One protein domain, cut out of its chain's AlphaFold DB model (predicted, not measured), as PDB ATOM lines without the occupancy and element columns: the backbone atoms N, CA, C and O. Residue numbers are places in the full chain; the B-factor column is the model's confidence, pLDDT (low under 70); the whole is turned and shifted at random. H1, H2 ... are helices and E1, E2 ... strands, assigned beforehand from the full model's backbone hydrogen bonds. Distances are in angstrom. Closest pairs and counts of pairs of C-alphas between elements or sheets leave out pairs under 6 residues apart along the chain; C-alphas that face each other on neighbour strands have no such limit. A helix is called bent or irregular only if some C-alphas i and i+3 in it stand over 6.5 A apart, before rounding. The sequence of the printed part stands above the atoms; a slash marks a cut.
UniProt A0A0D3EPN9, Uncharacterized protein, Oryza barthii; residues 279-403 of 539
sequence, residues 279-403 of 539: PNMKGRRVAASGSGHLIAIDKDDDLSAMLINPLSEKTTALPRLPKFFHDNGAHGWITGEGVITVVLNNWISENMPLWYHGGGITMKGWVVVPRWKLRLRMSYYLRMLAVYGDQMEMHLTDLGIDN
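Overview. This is residues 279 to 403 of the 539 residues of an uncharacterized protein of Oryza barthii (UniProt A0A0D3EPN9). One sheet of eight strands folds back on itself into two leaves, E4, E3 and E2 facing E5, E6, E7 and E8, with E1 as the hinge. The second leaf lies between the first and two helices, H1 and the kinked H2, which cover E7; residues 397 to 403 stick out as a tail. The printed part has 125 residues, with E1 to E8 and then H1 and H2 along it, and its class is mixed, helices and strands. The sheet is mixed too, in the order E4 - E3 - E2 - E1 - E5 - E6 - E7 - E8. The whole is compact, with a radius of gyration of the C-alphas of 14.3 A and spans of 48 by 32 by 21 A.

Arrangement. Start with E1, residues 284 to 290, and E2, residues 293 to 298: N 287 and O 295 are 2.8 A apart. E3, residues 305 to 308, and E4, residues 315 to 317, complete a meander, each strand the antiparallel neighbour of the one before; look for N 296 and O 306, 2.8 A, and N 316 and O 307, 2.8 A. E5, residues 331 to 335, is parallel to E1 at 41 degrees, with N 332 and O 287 at 3.0 A. E6, residues 340 to 345, E7, residues 351 to 358, and E8, residues 367 to 370, make a second meander with E5: see N 333 and O 343, 3.0 A, N 342 and O 355, 2.8 A, and N 352 and O 369, 2.8 A. H1, residues 371 to 376, stands up from the sheet at 72 degrees. H2, residues 378 to 395, is on the same face, 6.9 A over the sheet, and runs across the strands, at 82 degrees to E7 on the local plane; the closest C-alphas of the two are those of Tyr 356 and Gly 389, 6.7 A. H2 is irregular, C-alphas 387 and 390 being 9.5 A apart, with a kink of 119 degrees near residue 388. In H1 every O i to N i+4 pair is within hydrogen-bond range, in H2 8 of 14.

Along the chain. Find C-alpha 284 at (218.463, 220.506, 329.317); from there E1 runs 17.2 A. E7, the longest strand, runs 23.6 A from C-alpha 351 at (206.631, 238.590, 337.459). H2 spans 15.7 A and ends at C-alpha 395, (216.457, 252.085, 343.533).

Size, cuts and confidence. The C-alphas of Pro 279 and Asp 402 are the two farthest apart, 48.4 A. The printed part has no cut, and the link from E4 to E5, 13 residues, is long. Mean pLDDT of the printed part is 77.8; 24 residues are under 70, among them residues 394 to 403.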
ATOM      1  N   PRO A 279     227.138 219.897 323.422       70.50
ATOM      2  CA  PRO A 279     227.174 218.797 324.396       70.50
ATOM      3  C   PRO A 279     226.637 219.197 325.779       70.50
ATOM      4  O   PRO A 279     225.970 218.424 326.464       70.50
ATOM      5  N   ASN A 280     226.843 220.462 326.153       74.50
ATOM      6  CA  ASN A 280     226.360 221.057 327.399       74.50
ATOM      7  C   ASN A 280     224.826 221.242 327.468       74.50
ATOM      8  O   ASN A 280     224.323 221.744 328.474       74.50
ATOM      9  N   MET A 281     224.077 220.859 326.428       74.25
ATOM     10  CA  MET A 281     222.608 220.819 326.412       74.25
ATOM     11  C   MET A 281     222.027 219.468 326.846       74.25
ATOM     12  O   MET A 281     220.809 219.346 326.949       74.25
ATOM     13  N   LYS A 282     222.851 218.440 327.090       79.94
ATOM     14  CA  LYS A 282     222.350 217.117 327.484       79.94
ATOM     15  C   LYS A 282     221.506 217.204 328.760       79.94
ATOM     16  O   LYS A 282     221.982 217.698 329.775       79.94
ATOM     17  N   GLY A 283     220.265 216.711 328.700       79.25
ATOM     18  CA  GLY A 283     219.328 216.775 329.829       79.25
ATOM     19  C   GLY A 283     218.770 218.175 330.103       79.25
ATOM     20  O   GLY A 283     218.201 218.403 331.163       79.25
ATOM     21  N   ARG A 284     218.924 219.121 329.166       81.38
ATOM     22  CA  ARG A 284     218.463 220.506 329.317       81.38
ATOM     23  C   ARG A 284     217.508 220.906 328.207       81.38
ATOM     24  O   ARG A 284     217.621 220.445 327.071       81.38
ATOM     25  N   ARG A 285     216.588 221.812 328.531       77.94
ATOM     26  CA  ARG A 285     215.661 222.441 327.577       77.94
ATOM     27  C   ARG A 285     216.101 223.864 327.260       77.94
ATOM     28  O   ARG A 285     216.575 224.569 328.146       77.94
ATOM     29  N   VAL A 286     215.929 224.306 326.016       77.00
ATOM     30  CA  VAL A 286     216.152 225.717 325.663       77.00
ATOM     31  C   VAL A 286     214.990 226.541 326.211       77.00
ATOM     32  O   VAL A 286     213.839 226.282 325.879       77.00
ATOM     33  N   ALA A 287     215.303 227.528 327.042       76.81
ATOM     34  CA  ALA A 287     214.349 228.458 327.638       76.81
ATOM     35  C   ALA A 287     214.365 229.833 326.967       76.81
ATOM     36  O   ALA A 287     213.371 230.541 326.948       76.81
ATOM     37  N   ALA A 288     215.494 230.259 326.419       74.88
ATOM     38  CA  ALA A 288     215.555 231.509 325.681       74.88
ATOM     39  C   ALA A 288     216.663 231.446 324.651       74.88
ATOM     40  O   ALA A 288     217.601 230.653 324.757       74.88
ATOM     41  N   SER A 289     216.576 232.323 323.666       71.00
ATOM     42  CA  SER A 289     217.673 232.534 322.743       71.00
ATOM     43  C   SER A 289     217.724 233.969 322.287       71.00
ATOM     44  O   SER A 289     216.731 234.697 322.307       71.00
ATOM     45  N   GLY A 290     218.917 234.378 321.897       68.56
ATOM     46  CA  GLY A 290     219.115 235.665 321.284       68.56
ATOM     47  C   GLY A 290     220.568 236.100 321.326       68.56
ATOM     48  O   GLY A 290     221.371 235.525 322.048       68.56
ATOM     49  N   SER A 291     220.930 237.086 320.511       66.88
ATOM     50  CA  SER A 291     222.300 237.608 320.415       66.88
ATOM     51  C   SER A 291     223.393 236.551 320.224       66.88
ATOM     52  O   SER A 291     224.481 236.666 320.779       66.88
ATOM     53  N   GLY A 292     223.094 235.469 319.496       69.50
ATOM     54  CA  GLY A 292     224.025 234.347 319.336       69.50
ATOM     55  C   GLY A 292     224.247 233.518 320.608       69.50
ATOM     56  O   GLY A 292     225.230 232.792 320.681       69.50
ATOM     57  N   HIS A 293     223.354 233.615 321.595       76.81
ATOM     58  CA  HIS A 293     223.365 232.854 322.840       76.81
ATOM     59  C   HIS A 293     222.057 232.075 323.029       76.81
ATOM     60  O   HIS A 293     221.019 232.377 322.429       76.81
ATOM     61  N   LEU A 294     222.123 231.068 323.890       80.19
ATOM     62  CA  LEU A 294     221.023 230.229 324.343       80.19
ATOM     63  C   LEU A 294     220.967 230.269 325.863       80.19
ATOM     64  O   LEU A 294     222.007 230.343 326.511       80.19
ATOM     65  N   ILE A 295     219.779 230.132 326.430       83.81
ATOM     66  CA  ILE A 295     219.623 229.752 327.830       83.81
ATOM     67  C   ILE A 295     219.055 228.357 327.873       83.81
ATOM     68  O   ILE A 295     218.003 228.091 327.295       83.81
ATOM     69  N   ALA A 296     219.764 227.489 328.575       85.44
ATOM     70  CA  ALA A 296     219.371 226.127 328.844       85.44
ATOM     71  C   ALA A 296     218.933 226.012 330.300       85.44
ATOM     72  O   ALA A 296     219.643 226.491 331.181       85.44
ATOM     73  N   ILE A 297     217.803 225.365 330.550       85.00
ATOM     74  CA  ILE A 297     217.333 225.025 331.892       85.00
ATOM     75  C   ILE A 297     217.479 223.526 332.092       85.00
ATOM     76  O   ILE A 297     217.141 222.747 331.196       85.00
ATOM     77  N   ASP A 298     218.003 223.144 333.250       87.06
ATOM     78  CA  ASP A 298     218.144 221.748 333.635       87.06
ATOM     79  C   ASP A 298     216.772 221.090 333.822       87.06
ATOM     80  O   ASP A 298     215.828 221.716 334.301       87.06
ATOM     81  N   LYS A 299     216.627 219.844 333.371       81.62
ATOM     82  CA  LYS A 299     215.364 219.112 333.497       81.62
ATOM     83  C   LYS A 299     215.146 218.612 334.922       81.62
ATOM     84  O   LYS A 299     214.008 218.615 335.384       81.62
ATOM     85  N   ASP A 300     216.212 218.175 335.584       85.38
ATOM     86  CA  ASP A 300     216.133 217.583 336.922       85.38
ATOM     87  C   ASP A 300     216.098 218.666 338.012       85.38
ATOM     88  O   ASP A 300     215.671 218.421 339.140       85.38
ATOM     89  N   ASP A 301     216.520 219.883 337.660       89.31
ATOM     90  CA  ASP A 301     216.413 221.080 338.486       89.31
ATOM     91  C   ASP A 301     216.048 222.285 337.611       89.31
ATOM     92  O   ASP A 301     216.907 223.035 337.151       89.31
ATOM     93  N   ASP A 302     214.757 222.501 337.397       84.06
ATOM     94  CA  ASP A 302     214.224 223.553 336.524       84.06
ATOM     95  C   ASP A 302     214.489 224.999 336.989       84.06
ATOM     96  O   ASP A 302     214.135 225.956 336.292       84.06
ATOM     97  N   LEU A 303     215.150 225.164 338.137       89.06
ATOM     98  CA  LEU A 303     215.673 226.437 338.620       89.06
ATOM     99  C   LEU A 303     217.155 226.645 338.278       89.06
ATOM    100  O   LEU A 303     217.684 227.742 338.481       89.06
ATOM    101  N   SER A 304     217.839 225.623 337.770       90.06
ATOM    102  CA  SER A 304     219.216 225.712 337.298       90.06
ATOM    103  C   SER A 304     219.246 226.094 335.823       90.06
ATOM    104  O   SER A 304     218.734 225.377 334.965       90.06
ATOM    105  N   ALA A 305     219.872 227.232 335.525       90.44
ATOM    106  CA  ALA A 305     219.977 227.761 334.172       90.44
ATOM    107  C   ALA A 305     221.436 228.002 333.770       90.44
ATOM    108  O   ALA A 305     222.285 228.366 334.586       90.44
ATOM    109  N   MET A 306     221.730 227.825 332.486       91.00
ATOM    110  CA  MET A 306     223.028 228.127 331.894       91.00
ATOM    111  C   MET A 306     222.858 228.968 330.643       91.00
ATOM    112  O   MET A 306     222.061 228.639 329.769       91.00
ATOM    113  N   LEU A 307     223.656 230.021 330.539       89.06
ATOM    114  CA  LEU A 307     223.860 230.758 329.306       89.06
ATOM    115  C   LEU A 307     224.911 230.021 328.474       89.06
ATOM    116  O   LEU A 307     225.980 229.671 328.976       89.06
ATOM    117  N   ILE A 308     224.614 229.773 327.208       84.50
ATOM    118  CA  ILE A 308     225.453 228.989 326.310       84.50
ATOM    119  C   ILE A 308     225.678 229.779 325.034       84.50
ATOM    120  O   ILE A 308     224.731 230.250 324.408       84.50
ATOM    121  N   ASN A 309     226.932 229.889 324.619       82.81
ATOM    122  CA  ASN A 309     227.275 230.345 323.286       82.81
ATOM    123  C   ASN A 309     227.462 229.101 322.394       82.81
ATOM    124  O   ASN A 309     228.478 228.417 322.521       82.81
ATOM    125  N   PRO A 310     226.504 228.769 321.513       69.44
ATOM    126  CA  PRO A 310     226.535 227.544 320.717       69.44
ATOM    127  C   PRO A 310     227.686 227.498 319.702       69.44
ATOM    128  O   PRO A 310     228.021 226.417 319.239       69.44
ATOM    129  N   LEU A 311     228.293 228.637 319.346       71.50
ATOM    130  CA  LEU A 311     229.394 228.691 318.375       71.50
ATOM    131  C   LEU A 311     230.758 228.446 319.018       71.50
ATOM    132  O   LEU A 311     231.621 227.811 318.421       71.50
ATOM    133  N   SER A 312     230.959 228.974 320.224       75.94
ATOM    134  CA  SER A 312     232.207 228.798 320.979       75.94
ATOM    135  C   SER A 312     232.146 227.660 321.995       75.94
ATOM    136  O   SER A 312     233.138 227.402 322.671       75.94
ATOM    137  N   GLU A 313     230.974 227.043 322.164       75.12
ATOM    138  CA  GLU A 313     230.651 226.037 323.184       75.12
ATOM    139  C   GLU A 313     230.845 226.512 324.638       75.12
ATOM    140  O   GLU A 313     230.650 225.744 325.586       75.12
ATOM    141  N   LYS A 314     231.175 227.796 324.840       83.19
ATOM    142  CA  LYS A 314     231.342 228.396 326.163       83.19
ATOM    143  C   LYS A 314     230.013 228.429 326.899       83.19
ATOM    144  O   LYS A 314     228.987 228.836 326.351       83.19
ATOM    145  N   THR A 315     230.065 228.060 328.170       86.62
ATOM    146  CA  THR A 315     228.920 228.082 329.075       86.62
ATOM    147  C   THR A 315     229.196 228.979 330.265       86.62
ATOM    148  O   THR A 315     230.328 229.127 330.723       86.62
ATOM    149  N   THR A 316     228.145 229.618 330.754       88.62
ATOM    150  CA  THR A 316     228.156 230.432 331.966       88.62
ATOM    151  C   THR A 316     226.972 229.997 332.810       88.62
ATOM    152  O   THR A 316     225.828 230.049 332.356       88.62
ATOM    153  N   ALA A 317     227.242 229.530 334.027       90.75
ATOM    154  CA  ALA A 317     226.183 229.228 334.979       90.75
ATOM    155  C   ALA A 317     225.469 230.531 335.357       90.75
ATOM    156  O   ALA A 317     226.119 231.510 335.730       90.75
ATOM    157  N   LEU A 318     224.144 230.544 335.233       91.75
ATOM    158  CA  LEU A 318     223.328 231.663 335.685       91.75
ATOM    159  C   LEU A 318     222.988 231.480 337.170       91.75
ATOM    160  O   LEU A 318     223.001 230.350 337.669       91.75
ATOM    161  N   PRO A 319     222.658 232.565 337.894       92.31
ATOM    162  CA  PRO A 319     222.098 232.445 339.232       92.31
ATOM    163  C   PRO A 319     220.861 231.545 339.226       92.31
ATOM    164  O   PRO A 319     220.141 231.468 338.227       92.31
ATOM    165  N   ARG A 320     220.586 230.893 340.358       92.88
ATOM    166  CA  ARG A 320     219.383 230.066 340.512       92.88
ATOM    167  C   ARG A 320     218.138 230.901 340.199       92.88
ATOM    168  O   ARG A 320     217.984 231.995 340.747       92.88
ATOM    169  N   LEU A 321     217.278 230.399 339.315       91.25
ATOM    170  CA  LEU A 321     216.048 231.079 338.920       91.25
ATOM    171  C   LEU A 321     215.127 231.279 340.130       91.25
ATOM    172  O   LEU A 321     215.130 230.462 341.061       91.25
ATOM    173  N   PRO A 322     214.305 232.342 340.130       89.81
ATOM    174  CA  PRO A 322     213.304 232.530 341.169       89.81
ATOM    175  C   PRO A 322     212.350 231.339 341.268       89.81
ATOM    176  O   PRO A 322     211.938 230.774 340.258       89.81
ATOM    177  N   LYS A 323     211.922 231.008 342.495       89.50
ATOM    178  CA  LYS A 323     211.070 229.837 342.784       89.50
ATOM    179  C   LYS A 323     209.779 229.780 341.968       89.50
ATOM    180  O   LYS A 323     209.260 228.697 341.743       89.50
ATOM    181  N   PHE A 324     209.264 230.922 341.514       84.19
ATOM    182  CA  PHE A 324     208.055 230.953 340.697       84.19
ATOM    183  C   PHE A 324     208.244 230.356 339.294       84.19
ATOM    184  O   PHE A 324     207.254 230.228 338.592       84.19
ATOM    185  N   PHE A 325     209.454 229.983 338.864       82.00
ATOM    186  CA  PHE A 325     209.669 229.220 337.622       82.00
ATOM    187  C   PHE A 325     209.466 227.716 337.756       82.00
ATOM    188  O   PHE A 325     209.367 227.050 336.724       82.00
ATOM    189  N   HIS A 326     209.384 227.204 338.986       81.06
ATOM    190  CA  HIS A 326     209.231 225.776 339.225       81.06
ATOM    191  C   HIS A 326     207.980 225.237 338.512       81.06
ATOM    192  O   HIS A 326     206.938 225.895 338.539       81.06
ATOM    193  N   ASP A 327     208.114 224.106 337.827       70.50
ATOM    194  CA  ASP A 327     207.131 223.334 337.056       70.50
ATOM    195  C   ASP A 327     206.446 224.046 335.877       70.50
ATOM    196  O   ASP A 327     205.724 223.428 335.097       70.50
ATOM    197  N   ASN A 328     206.695 225.339 335.683       64.94
ATOM    198  CA  ASN A 328     205.867 226.169 334.805       64.94
ATOM    199  C   ASN A 328     206.522 226.517 333.463       64.94
ATOM    200  O   ASN A 328     205.913 227.166 332.610       64.94
ATOM    201  N   GLY A 329     207.773 226.097 333.273       67.25
ATOM    202  CA  GLY A 329     208.543 226.446 332.086       67.25
ATOM    203  C   GLY A 329     209.029 227.894 332.101       67.25
ATOM    204  O   GLY A 329     208.412 228.800 332.661       67.25
ATOM    205  N   ALA A 330     210.170 228.119 331.459       68.75
ATOM    206  CA  ALA A 330     210.661 229.456 331.182       68.75
ATOM    207  C   ALA A 330     210.778 229.625 329.672       68.75
ATOM    208  O   ALA A 330     211.356 228.774 329.000       68.75
ATOM    209  N   HIS A 331     210.254 230.734 329.171       72.75
ATOM    210  CA  HIS A 331     210.490 231.212 327.816       72.75
ATOM    211  C   HIS A 331     211.041 232.636 327.902       72.75
ATOM    212  O   HIS A 331     210.736 233.361 328.846       72.75
ATOM    213  N   GLY A 332     211.850 233.081 326.952       71.50
ATOM    214  CA  GLY A 332     212.421 234.419 327.037       71.50
ATOM    215  C   GLY A 332     213.277 234.807 325.851       71.50
ATOM    216  O   GLY A 332     213.335 234.106 324.841       71.50
ATOM    217  N   TRP A 333     213.962 235.934 325.997       70.50
ATOM    218  CA  TRP A 333     214.839 236.482 324.971       70.50
ATOM    219  C   TRP A 333     216.141 237.003 325.580       70.50
ATOM    220  O   TRP A 333     216.221 237.333 326.766       70.50
ATOM    221  N   ILE A 334     217.177 237.032 324.742       71.38
ATOM    222  CA  ILE A 334     218.529 237.466 325.101       71.38
ATOM    223  C   ILE A 334     218.951 238.578 324.141       71.38
ATOM    224  O   ILE A 334     218.898 238.414 322.919       71.38
ATOM    225  N   THR A 335     219.416 239.697 324.682       72.00
ATOM    226  CA  THR A 335     219.925 240.828 323.900       72.00
ATOM    227  C   THR A 335     221.353 241.187 324.282       72.00
ATOM    228  O   THR A 335     221.773 240.942 325.411       72.00
ATOM    229  N   GLY A 336     222.056 241.834 323.357       60.19
ATOM    230  CA  GLY A 336     223.306 242.528 323.616       60.19
ATOM    231  C   GLY A 336     224.574 241.770 323.199       60.19
ATOM    232  O   GLY A 336     224.628 240.543 323.142       60.19
ATOM    233  N   GLU A 337     225.594 242.546 322.826       56.91
ATOM    234  CA  GLU A 337     226.890 242.091 322.313       56.91
ATOM    235  C   GLU A 337     227.974 242.604 323.268       56.91
ATOM    236  O   GLU A 337     228.098 243.810 323.483       56.91
ATOM    237  N   GLY A 338     228.693 241.695 323.932       67.81
ATOM    238  CA  GLY A 338     229.636 242.017 325.016       67.81
ATOM    239  C   GLY A 338     228.967 242.346 326.358       67.81
ATOM    240  O   GLY A 338     229.456 241.934 327.407       67.81
ATOM    241  N   VAL A 339     227.819 243.019 326.318       75.88
ATOM    242  CA  VAL A 339     226.876 243.146 327.432       75.88
ATOM    243  C   VAL A 339     225.661 242.301 327.105       75.88
ATOM    244  O   VAL A 339     225.031 242.542 326.088       75.88
ATOM    245  N   ILE A 340     225.332 241.331 327.943       79.56
ATOM    246  CA  ILE A 340     224.241 240.388 327.747       79.56
ATOM    247  C   ILE A 340     223.140 240.715 328.743       79.56
ATOM    248  O   ILE A 340     223.361 240.663 329.952       79.56
ATOM    249  N   THR A 341     221.944 240.982 328.233       82.81
ATOM    250  CA  THR A 341     220.734 241.088 329.040       82.81
ATOM    251  C   THR A 341     219.800 239.943 328.712       82.81
ATOM    252  O   THR A 341     219.559 239.609 327.551       82.81
ATOM    253  N   VAL A 342     219.252 239.354 329.757       85.56
ATOM    254  CA  VAL A 342     218.359 238.213 329.711       85.56
ATOM    255  C   VAL A 342     217.048 238.613 330.353       85.56
ATOM    256  O   VAL A 342     217.031 239.105 331.480       85.56
ATOM    257  N   VAL A 343     215.953 238.334 329.654       84.12
ATOM    258  CA  VAL A 343     214.605 238.457 330.202       84.12
ATOM    259  C   VAL A 343     213.911 237.118 330.030       84.12
ATOM    260  O   VAL A 343     213.715 236.654 328.904       84.12
ATOM    261  N   LEU A 344     213.540 236.498 331.149       81.38
ATOM    262  CA  LEU A 344     212.735 235.282 331.135       81.38
ATOM    263  C   LEU A 344     211.301 235.597 331.536       81.38
ATOM    264  O   LEU A 344     210.988 236.612 332.156       81.38
ATOM    265  N   ASN A 345     210.413 234.702 331.155       78.19
ATOM    266  CA  ASN A 345     208.998 234.787 331.391       78.19
ATOM    267  C   ASN A 345     208.474 233.397 331.734       78.19
ATOM    268  O   ASN A 345     208.835 232.402 331.108       78.19
ATOM    269  N   ASN A 346     207.590 233.340 332.717       76.62
ATOM    270  CA  ASN A 346     206.783 232.168 333.012       76.62
ATOM    271  C   ASN A 346     205.335 232.577 332.769       76.62
ATOM    272  O   ASN A 346     204.873 233.489 333.448       76.62
ATOM    273  N   TRP A 347     204.616 231.913 331.858       65.12
ATOM    274  CA  TRP A 347     203.244 232.276 331.473       65.12
ATOM    275  C   TRP A 347     202.301 232.501 332.658       65.12
ATOM    276  O   TRP A 347     201.524 233.456 332.623       65.12
ATOM    277  N   ILE A 348     202.446 231.714 333.723       71.50
ATOM    278  CA  ILE A 348     201.581 231.744 334.908       71.50
ATOM    279  C   ILE A 348     201.980 232.859 335.891       71.50
ATOM    280  O   ILE A 348     201.165 233.290 336.701       71.50
ATOM    281  N   SER A 349     203.210 233.377 335.815       76.44
ATOM    282  CA  SER A 349     203.691 234.405 336.741       76.44
ATOM    283  C   SER A 349     203.367 235.822 336.271       76.44
ATOM    284  O   SER A 349     203.588 236.180 335.115       76.44
ATOM    285  N   GLU A 350     202.932 236.673 337.197       81.12
ATOM    286  CA  GLU A 350     202.845 238.123 336.984       81.12
ATOM    287  C   GLU A 350     204.211 238.809 337.027       81.12
ATOM    288  O   GLU A 350     204.296 240.006 336.779       81.12
ATOM    289  N   ASN A 351     205.283 238.069 337.313       84.81
ATOM    290  CA  ASN A 351     206.631 238.590 337.459       84.81
ATOM    291  C   ASN A 351     207.562 238.070 336.361       84.81
ATOM    292  O   ASN A 351     207.441 236.937 335.889       84.81
ATOM    293  N   MET A 352     208.527 238.901 335.981       83.69
ATOM    294  CA  MET A 352     209.565 238.586 335.006       83.69
ATOM    295  C   MET A 352     210.934 238.812 335.644       83.69
ATOM    296  O   MET A 352     211.183 239.907 336.153       83.69
ATOM    297  N   PRO A 353     211.823 237.809 335.655       90.69
ATOM    298  CA  PRO A 353     213.187 237.996 336.090       90.69
ATOM    299  C   PRO A 353     214.037 238.573 334.957       90.69
ATOM    300  O   PRO A 353     213.921 238.197 333.783       90.69
ATOM    301  N   LEU A 354     214.935 239.458 335.345       91.19
ATOM    302  CA  LEU A 354     215.933 240.055 334.492       91.19
ATOM    303  C   LEU A 354     217.313 239.730 335.041       91.19
ATOM    304  O   LEU A 354     217.538 239.712 336.255       91.19
ATOM    305  N   TRP A 355     218.242 239.485 334.131       92.75
ATOM    306  CA  TRP A 355     219.644 239.299 334.455       92.75
ATOM    307  C   TRP A 355     220.508 240.012 333.432       92.75
ATOM    308  O   TRP A 355     220.151 240.118 332.261       92.75
ATOM    309  N   TYR A 356     221.639 240.519 333.889       90.06
ATOM    310  CA  TYR A 356     222.547 241.343 333.117       90.06
ATOM    311  C   TYR A 356     223.985 240.939 333.419       90.06
ATOM    312  O   TYR A 356     224.354 240.674 334.566       90.06
ATOM    313  N   HIS A 357     224.804 240.910 332.376       86.19
ATOM    314  CA  HIS A 357     226.214 240.579 332.461       86.19
ATOM    315  C   HIS A 357     227.032 241.385 331.468       86.19
ATOM    316  O   HIS A 357     226.704 241.445 330.291       86.19
ATOM    317  N   GLY A 358     228.135 241.959 331.932       83.75
ATOM    318  CA  GLY A 358     229.001 242.813 331.125       83.75
ATOM    319  C   GLY A 358     229.047 244.230 331.683       83.75
ATOM    320  O   GLY A 358     228.523 244.500 332.760       83.75
ATOM    321  N   GLY A 359     229.757 245.132 331.004       78.94
ATOM    322  CA  GLY A 359     229.864 246.531 331.443       78.94
ATOM    323  C   GLY A 359     230.531 246.715 332.816       78.94
ATOM    324  O   GLY A 359     230.322 247.731 333.463       78.94
ATOM    325  N   GLY A 360     231.298 245.723 333.285       81.00
ATOM    326  CA  GLY A 360     231.889 245.707 334.631       81.00
ATOM    327  C   GLY A 360     230.924 245.290 335.749       81.00
ATOM    328  O   GLY A 360     231.352 245.164 336.894       81.00
ATOM    329  N   ILE A 361     229.654 245.018 335.435       80.25
ATOM    330  CA  ILE A 361     228.643 244.595 336.406       80.25
ATOM    331  C   ILE A 361     228.571 243.070 336.436       80.25
ATOM    332  O   ILE A 361     228.422 242.401 335.410       80.25
ATOM    333  N   THR A 362     228.662 242.516 337.644       79.25
ATOM    334  CA  THR A 362     228.475 241.085 337.902       79.25
ATOM    335  C   THR A 362     227.279 240.908 338.824       79.25
ATOM    336  O   THR A 362     227.387 241.139 340.026       79.25
ATOM    337  N   MET A 363     226.140 240.499 338.265       88.25
ATOM    338  CA  MET A 363     224.942 240.210 339.053       88.25
ATOM    339  C   MET A 363     225.071 238.874 339.785       88.25
ATOM    340  O   MET A 363     225.420 237.859 339.173       88.25
ATOM    341  N   LYS A 364     224.748 238.856 341.083       87.75
ATOM    342  CA  LYS A 364     224.719 237.623 341.892       87.75
ATOM    343  C   LYS A 364     223.353 236.941 341.903       87.75
ATOM    344  O   LYS A 364     223.265 235.768 342.259       87.75
ATOM    345  N   GLY A 365     222.301 237.661 341.529       90.31
ATOM    346  CA  GLY A 365     220.923 237.182 341.528       90.31
ATOM    347  C   GLY A 365     220.147 237.650 340.306       90.31
ATOM    348  O   GLY A 365     220.693 238.312 339.428       90.31
ATOM    349  N   TRP A 366     218.869 237.286 340.262       92.25
ATOM    350  CA  TRP A 366     217.907 237.821 339.304       92.25
ATOM    351  C   TRP A 366     217.178 239.000 339.929       92.25
ATOM    352  O   TRP A 366     216.799 238.932 341.095       92.25
ATOM    353  N   VAL A 367     216.939 240.035 339.135       92.38
ATOM    354  CA  VAL A 367     216.057 241.142 339.511       92.38
ATOM    355  C   VAL A 367     214.650 240.808 339.051       92.38
ATOM    356  O   VAL A 367     214.469 240.421 337.896       92.38
ATOM    357  N   VAL A 368     213.651 240.930 339.922       90.69
ATOM    358  CA  VAL A 368     212.280 240.511 339.616       90.69
ATOM    359  C   VAL A 368     211.384 241.735 339.469       90.69
ATOM    360  O   VAL A 368     211.189 242.503 340.405       90.69
ATOM    361  N   VAL A 369     210.796 241.906 338.284       85.81
ATOM    362  CA  VAL A 369     209.919 243.045 337.979       85.81
ATOM    363  C   VAL A 369     208.520 242.544 337.620       85.81
ATOM    364  O   VAL A 369     208.402 241.559 336.883       85.81
ATOM    365  N   PRO A 370     207.442 243.222 338.059       82.25
ATOM    366  CA  PRO A 370     206.098 242.918 337.583       82.25
ATOM    367  C   PRO A 370     206.014 243.031 336.055       82.25
ATOM    368  O   PRO A 370     206.371 244.056 335.470       82.25
ATOM    369  N   ARG A 371     205.500 241.992 335.398       75.88
ATOM    370  CA  ARG A 371     205.354 241.853 333.942       75.88
ATOM    371  C   ARG A 371     204.688 243.073 333.319       75.88
ATOM    372  O   ARG A 371     205.146 243.559 332.289       75.88
ATOM    373  N   TRP A 372     203.610 243.564 333.923       71.88
ATOM    374  CA  TRP A 372     202.875 244.719 333.408       71.88
ATOM    375  C   TRP A 372     203.721 246.001 333.465       71.88
ATOM    376  O   TRP A 372     203.778 246.733 332.479       71.88
ATOM    377  N   LYS A 373     204.471 246.224 334.556       74.94
ATOM    378  CA  LYS A 373     205.402 247.359 334.673       74.94
ATOM    379  C   LYS A 373     206.533 247.243 333.661       74.94
ATOM    380  O   LYS A 373     206.861 248.226 332.999       74.94
ATOM    381  N   LEU A 374     207.105 246.047 333.517       70.81
ATOM    382  CA  LEU A 374     208.183 245.810 332.566       70.81
ATOM    383  C   LEU A 374     207.722 246.068 331.127       70.81
ATOM    384  O   LEU A 374     208.459 246.676 330.361       70.81
ATOM    385  N   ARG A 375     206.497 245.668 330.764       68.44
ATOM    386  CA  ARG A 375     205.926 245.947 329.436       68.44
ATOM    387  C   ARG A 375     205.783 247.443 329.163       68.44
ATOM    388  O   ARG A 375     206.144 247.881 328.079       68.44
ATOM    389  N   LEU A 376     205.305 248.213 330.138       62.03
ATOM    390  CA  LEU A 376     205.098 249.657 329.980       62.03
ATOM    391  C   LEU A 376     206.406 250.459 329.996       62.03
ATOM    392  O   LEU A 376     206.491 251.509 329.369       62.03
ATOM    393  N   ARG A 377     207.429 249.987 330.721       66.62
ATOM    394  CA  ARG A 377     208.668 250.741 330.985       66.62
ATOM    395  C   ARG A 377     209.937 249.937 330.687       66.62
ATOM    396  O   ARG A 377     210.950 250.103 331.364       66.62
ATOM    397  N   MET A 378     209.912 249.064 329.678       73.38
ATOM    398  CA  MET A 378     211.016 248.139 329.368       73.38
ATOM    399  C   MET A 378     212.366 248.864 329.258       73.38
ATOM    400  O   MET A 378     213.342 248.473 329.891       73.38
ATOM    401  N   SER A 379     212.419 249.966 328.506       70.00
ATOM    402  CA  SER A 379     213.651 250.735 328.293       70.00
ATOM    403  C   SER A 379     214.197 251.376 329.574       70.00
ATOM    404  O   SER A 379     215.412 251.510 329.717       70.00
ATOM    405  N   TYR A 380     213.324 251.760 330.506       75.94
ATOM    406  CA  TYR A 380     213.710 252.272 331.819       75.94
ATOM    407  C   TYR A 380     214.303 251.153 332.676       75.94
ATOM    408  O   TYR A 380     215.423 251.285 333.161       75.94
ATOM    409  N   TYR A 381     213.614 250.015 332.785       77.12
ATOM    410  CA  TYR A 381     214.088 248.880 333.580       77.12
ATOM    411  C   TYR A 381     215.419 248.320 333.076       77.12
ATOM    412  O   TYR A 381     216.305 248.050 333.879       77.12
ATOM    413  N   LEU A 382     215.605 248.209 331.759       78.25
ATOM    414  CA  LEU A 382     216.877 247.761 331.188       78.25
ATOM    415  C   LEU A 382     218.017 248.757 331.456       78.25
ATOM    416  O   LEU A 382     219.143 248.333 331.705       78.25
ATOM    417  N   ARG A 383     217.735 250.070 331.443       78.56
ATOM    418  CA  ARG A 383     218.716 251.101 331.823       78.56
ATOM    419  C   ARG A 383     219.078 251.008 333.300       78.56
ATOM    420  O   ARG A 383     220.258 250.993 333.626       78.56
ATOM    421  N   MET A 384     218.084 250.885 334.174       83.69
ATOM    422  CA  MET A 384     218.310 250.732 335.611       83.69
ATOM    423  C   MET A 384     219.105 249.462 335.922       83.69
ATOM    424  O   MET A 384     220.043 249.505 336.713       83.69
ATOM    425  N   LEU A 385     218.810 248.357 335.236       84.06
ATOM    426  CA  LEU A 385     219.552 247.105 335.360       84.06
ATOM    427  C   LEU A 385     221.016 247.259 334.922       84.06
ATOM    428  O   LEU A 385     221.914 246.749 335.582       84.06
ATOM    429  N   ALA A 386     221.264 248.002 333.843       82.88
ATOM    430  CA  ALA A 386     222.608 248.270 333.338       82.88
ATOM    431  C   ALA A 386     223.421 249.251 334.201       82.88
ATOM    432  O   ALA A 386     224.630 249.336 334.022       82.88
ATOM    433  N   VAL A 387     222.782 250.006 335.099       84.69
ATOM    434  CA  VAL A 387     223.464 250.935 336.019       84.69
ATOM    435  C   VAL A 387     223.665 250.296 337.391       84.69
ATOM    436  O   VAL A 387     224.751 250.382 337.959       84.69
ATOM    437  N   TYR A 388     222.632 249.639 337.916       86.38
ATOM    438  CA  TYR A 388     222.585 249.189 339.308       86.38
ATOM    439  C   TYR A 388     222.692 247.666 339.469       86.38
ATOM    440  O   TYR A 388     222.846 247.182 340.588       86.38
ATOM    441  N   GLY A 389     222.630 246.889 338.384       87.44
ATOM    442  CA  GLY A 389     222.735 245.432 338.444       87.44
ATOM    443  C   GLY A 389     221.674 244.807 339.352       87.44
ATOM    444  O   GLY A 389     220.488 245.099 339.234       87.44
ATOM    445  N   ASP A 390     222.099 243.953 340.283       83.25
ATOM    446  CA  ASP A 390     221.209 243.296 341.249       83.25
ATOM    447  C   ASP A 390     220.707 244.225 342.367       83.25
ATOM    448  O   ASP A 390     219.752 243.885 343.061       83.25
ATOM    449  N   GLN A 391     221.275 245.427 342.497       84.25
ATOM    450  CA  GLN A 391     220.806 246.454 343.429       84.25
ATOM    451  C   GLN A 391     219.641 247.281 342.884       84.25
ATOM    452  O   GLN A 391     219.108 248.130 343.597       84.25
ATOM    453  N   MET A 392     219.219 247.027 341.641       84.75
ATOM    454  CA  MET A 392     218.160 247.775 340.970       84.75
ATOM    455  C   MET A 392     216.895 247.918 341.825       84.75
ATOM    456  O   MET A 392     216.334 249.005 341.884       84.75
ATOM    457  N   GLU A 393     216.472 246.861 342.526       75.12
ATOM    458  CA  GLU A 393     215.255 246.875 343.351       75.12
ATOM    459  C   GLU A 393     215.295 247.926 344.471       75.12
ATOM    460  O   GLU A 393     214.279 248.570 344.726       75.12
ATOM    461  N   MET A 394     216.463 248.187 345.071       68.62
ATOM    462  CA  MET A 394     216.624 249.229 346.103       68.62
ATOM    463  C   MET A 394     216.457 250.648 345.546       68.62
ATOM    464  O   MET A 394     216.194 251.582 346.296       68.62
ATOM    465  N   HIS A 395     216.613 250.813 344.234       63.50
ATOM    466  CA  HIS A 395     216.457 252.085 343.533       63.50
ATOM    467  C   HIS A 395     215.093 252.210 342.839       63.50
ATOM    468  O   HIS A 395     214.800 253.240 342.238       63.50
ATOM    469  N   LEU A 396     214.245 251.176 342.917       65.44
ATOM    470  CA  LEU A 396     212.865 251.223 342.429       65.44
ATOM    471  C   LEU A 396     211.865 251.688 343.496       65.44
ATOM    472  O   LEU A 396     210.746 252.052 343.142       65.44
ATOM    473  N   THR A 397     212.239 251.676 344.779       52.84
ATOM    474  CA  THR A 397     211.346 251.975 345.917       52.84
ATOM    475  C   THR A 397     210.817 253.410 345.972       52.84
ATOM    476  O   THR A 397     209.832 253.641 346.667       52.84
ATOM    477  N   ASP A 398     211.390 254.344 345.207       49.00
ATOM    478  CA  ASP A 398     210.901 255.730 345.112       49.00
ATOM    479  C   ASP A 398     209.740 255.909 344.111       49.00
ATOM    480  O   ASP A 398     209.102 256.959 344.074       49.00
ATOM    481  N   LEU A 399     209.408 254.878 343.324       49.94
ATOM    482  CA  LEU A 399     208.228 254.853 342.453       49.94
ATOM    483  C   LEU A 399     207.100 254.118 343.182       49.94
ATOM    484  O   LEU A 399     206.933 252.902 343.043       49.94
ATOM    485  N   GLY A 400     206.385 254.870 344.020       41.56
ATOM    486  CA  GLY A 400     205.346 254.386 344.924       41.56
ATOM    487  C   GLY A 400     204.311 253.443 344.297       41.56
ATOM    488  O   GLY A 400     204.106 253.368 343.086       41.56
ATOM    489  N   ILE A 401     203.626 252.712 345.174       44.16
ATOM    490  CA  ILE A 401     202.561 251.732 344.897       44.16
ATOM    491  C   ILE A 401     201.269 252.427 344.398       44.16
ATOM    492  O   ILE A 401     200.173 251.902 344.546       44.16
ATOM    493  N   ASP A 402     201.361 253.603 343.780       45.38
ATOM    494  CA  ASP A 402     200.191 254.314 343.284       45.38
ATOM    495  C   ASP A 402     199.948 253.994 341.807       45.38
ATOM    496  O   ASP A 402     200.727 254.319 340.911       45.38
ATOM    497  N   ASN A 403     198.783 253.399 341.545       44.78
ATOM    498  CA  ASN A 403     198.209 253.175 340.212       44.78
ATOM    499  C   ASN A 403     198.000 254.474 339.392       44.78
ATOM    500  O   ASN A 403     197.599 254.415 338.225       44.78
TER     501      ASN A 403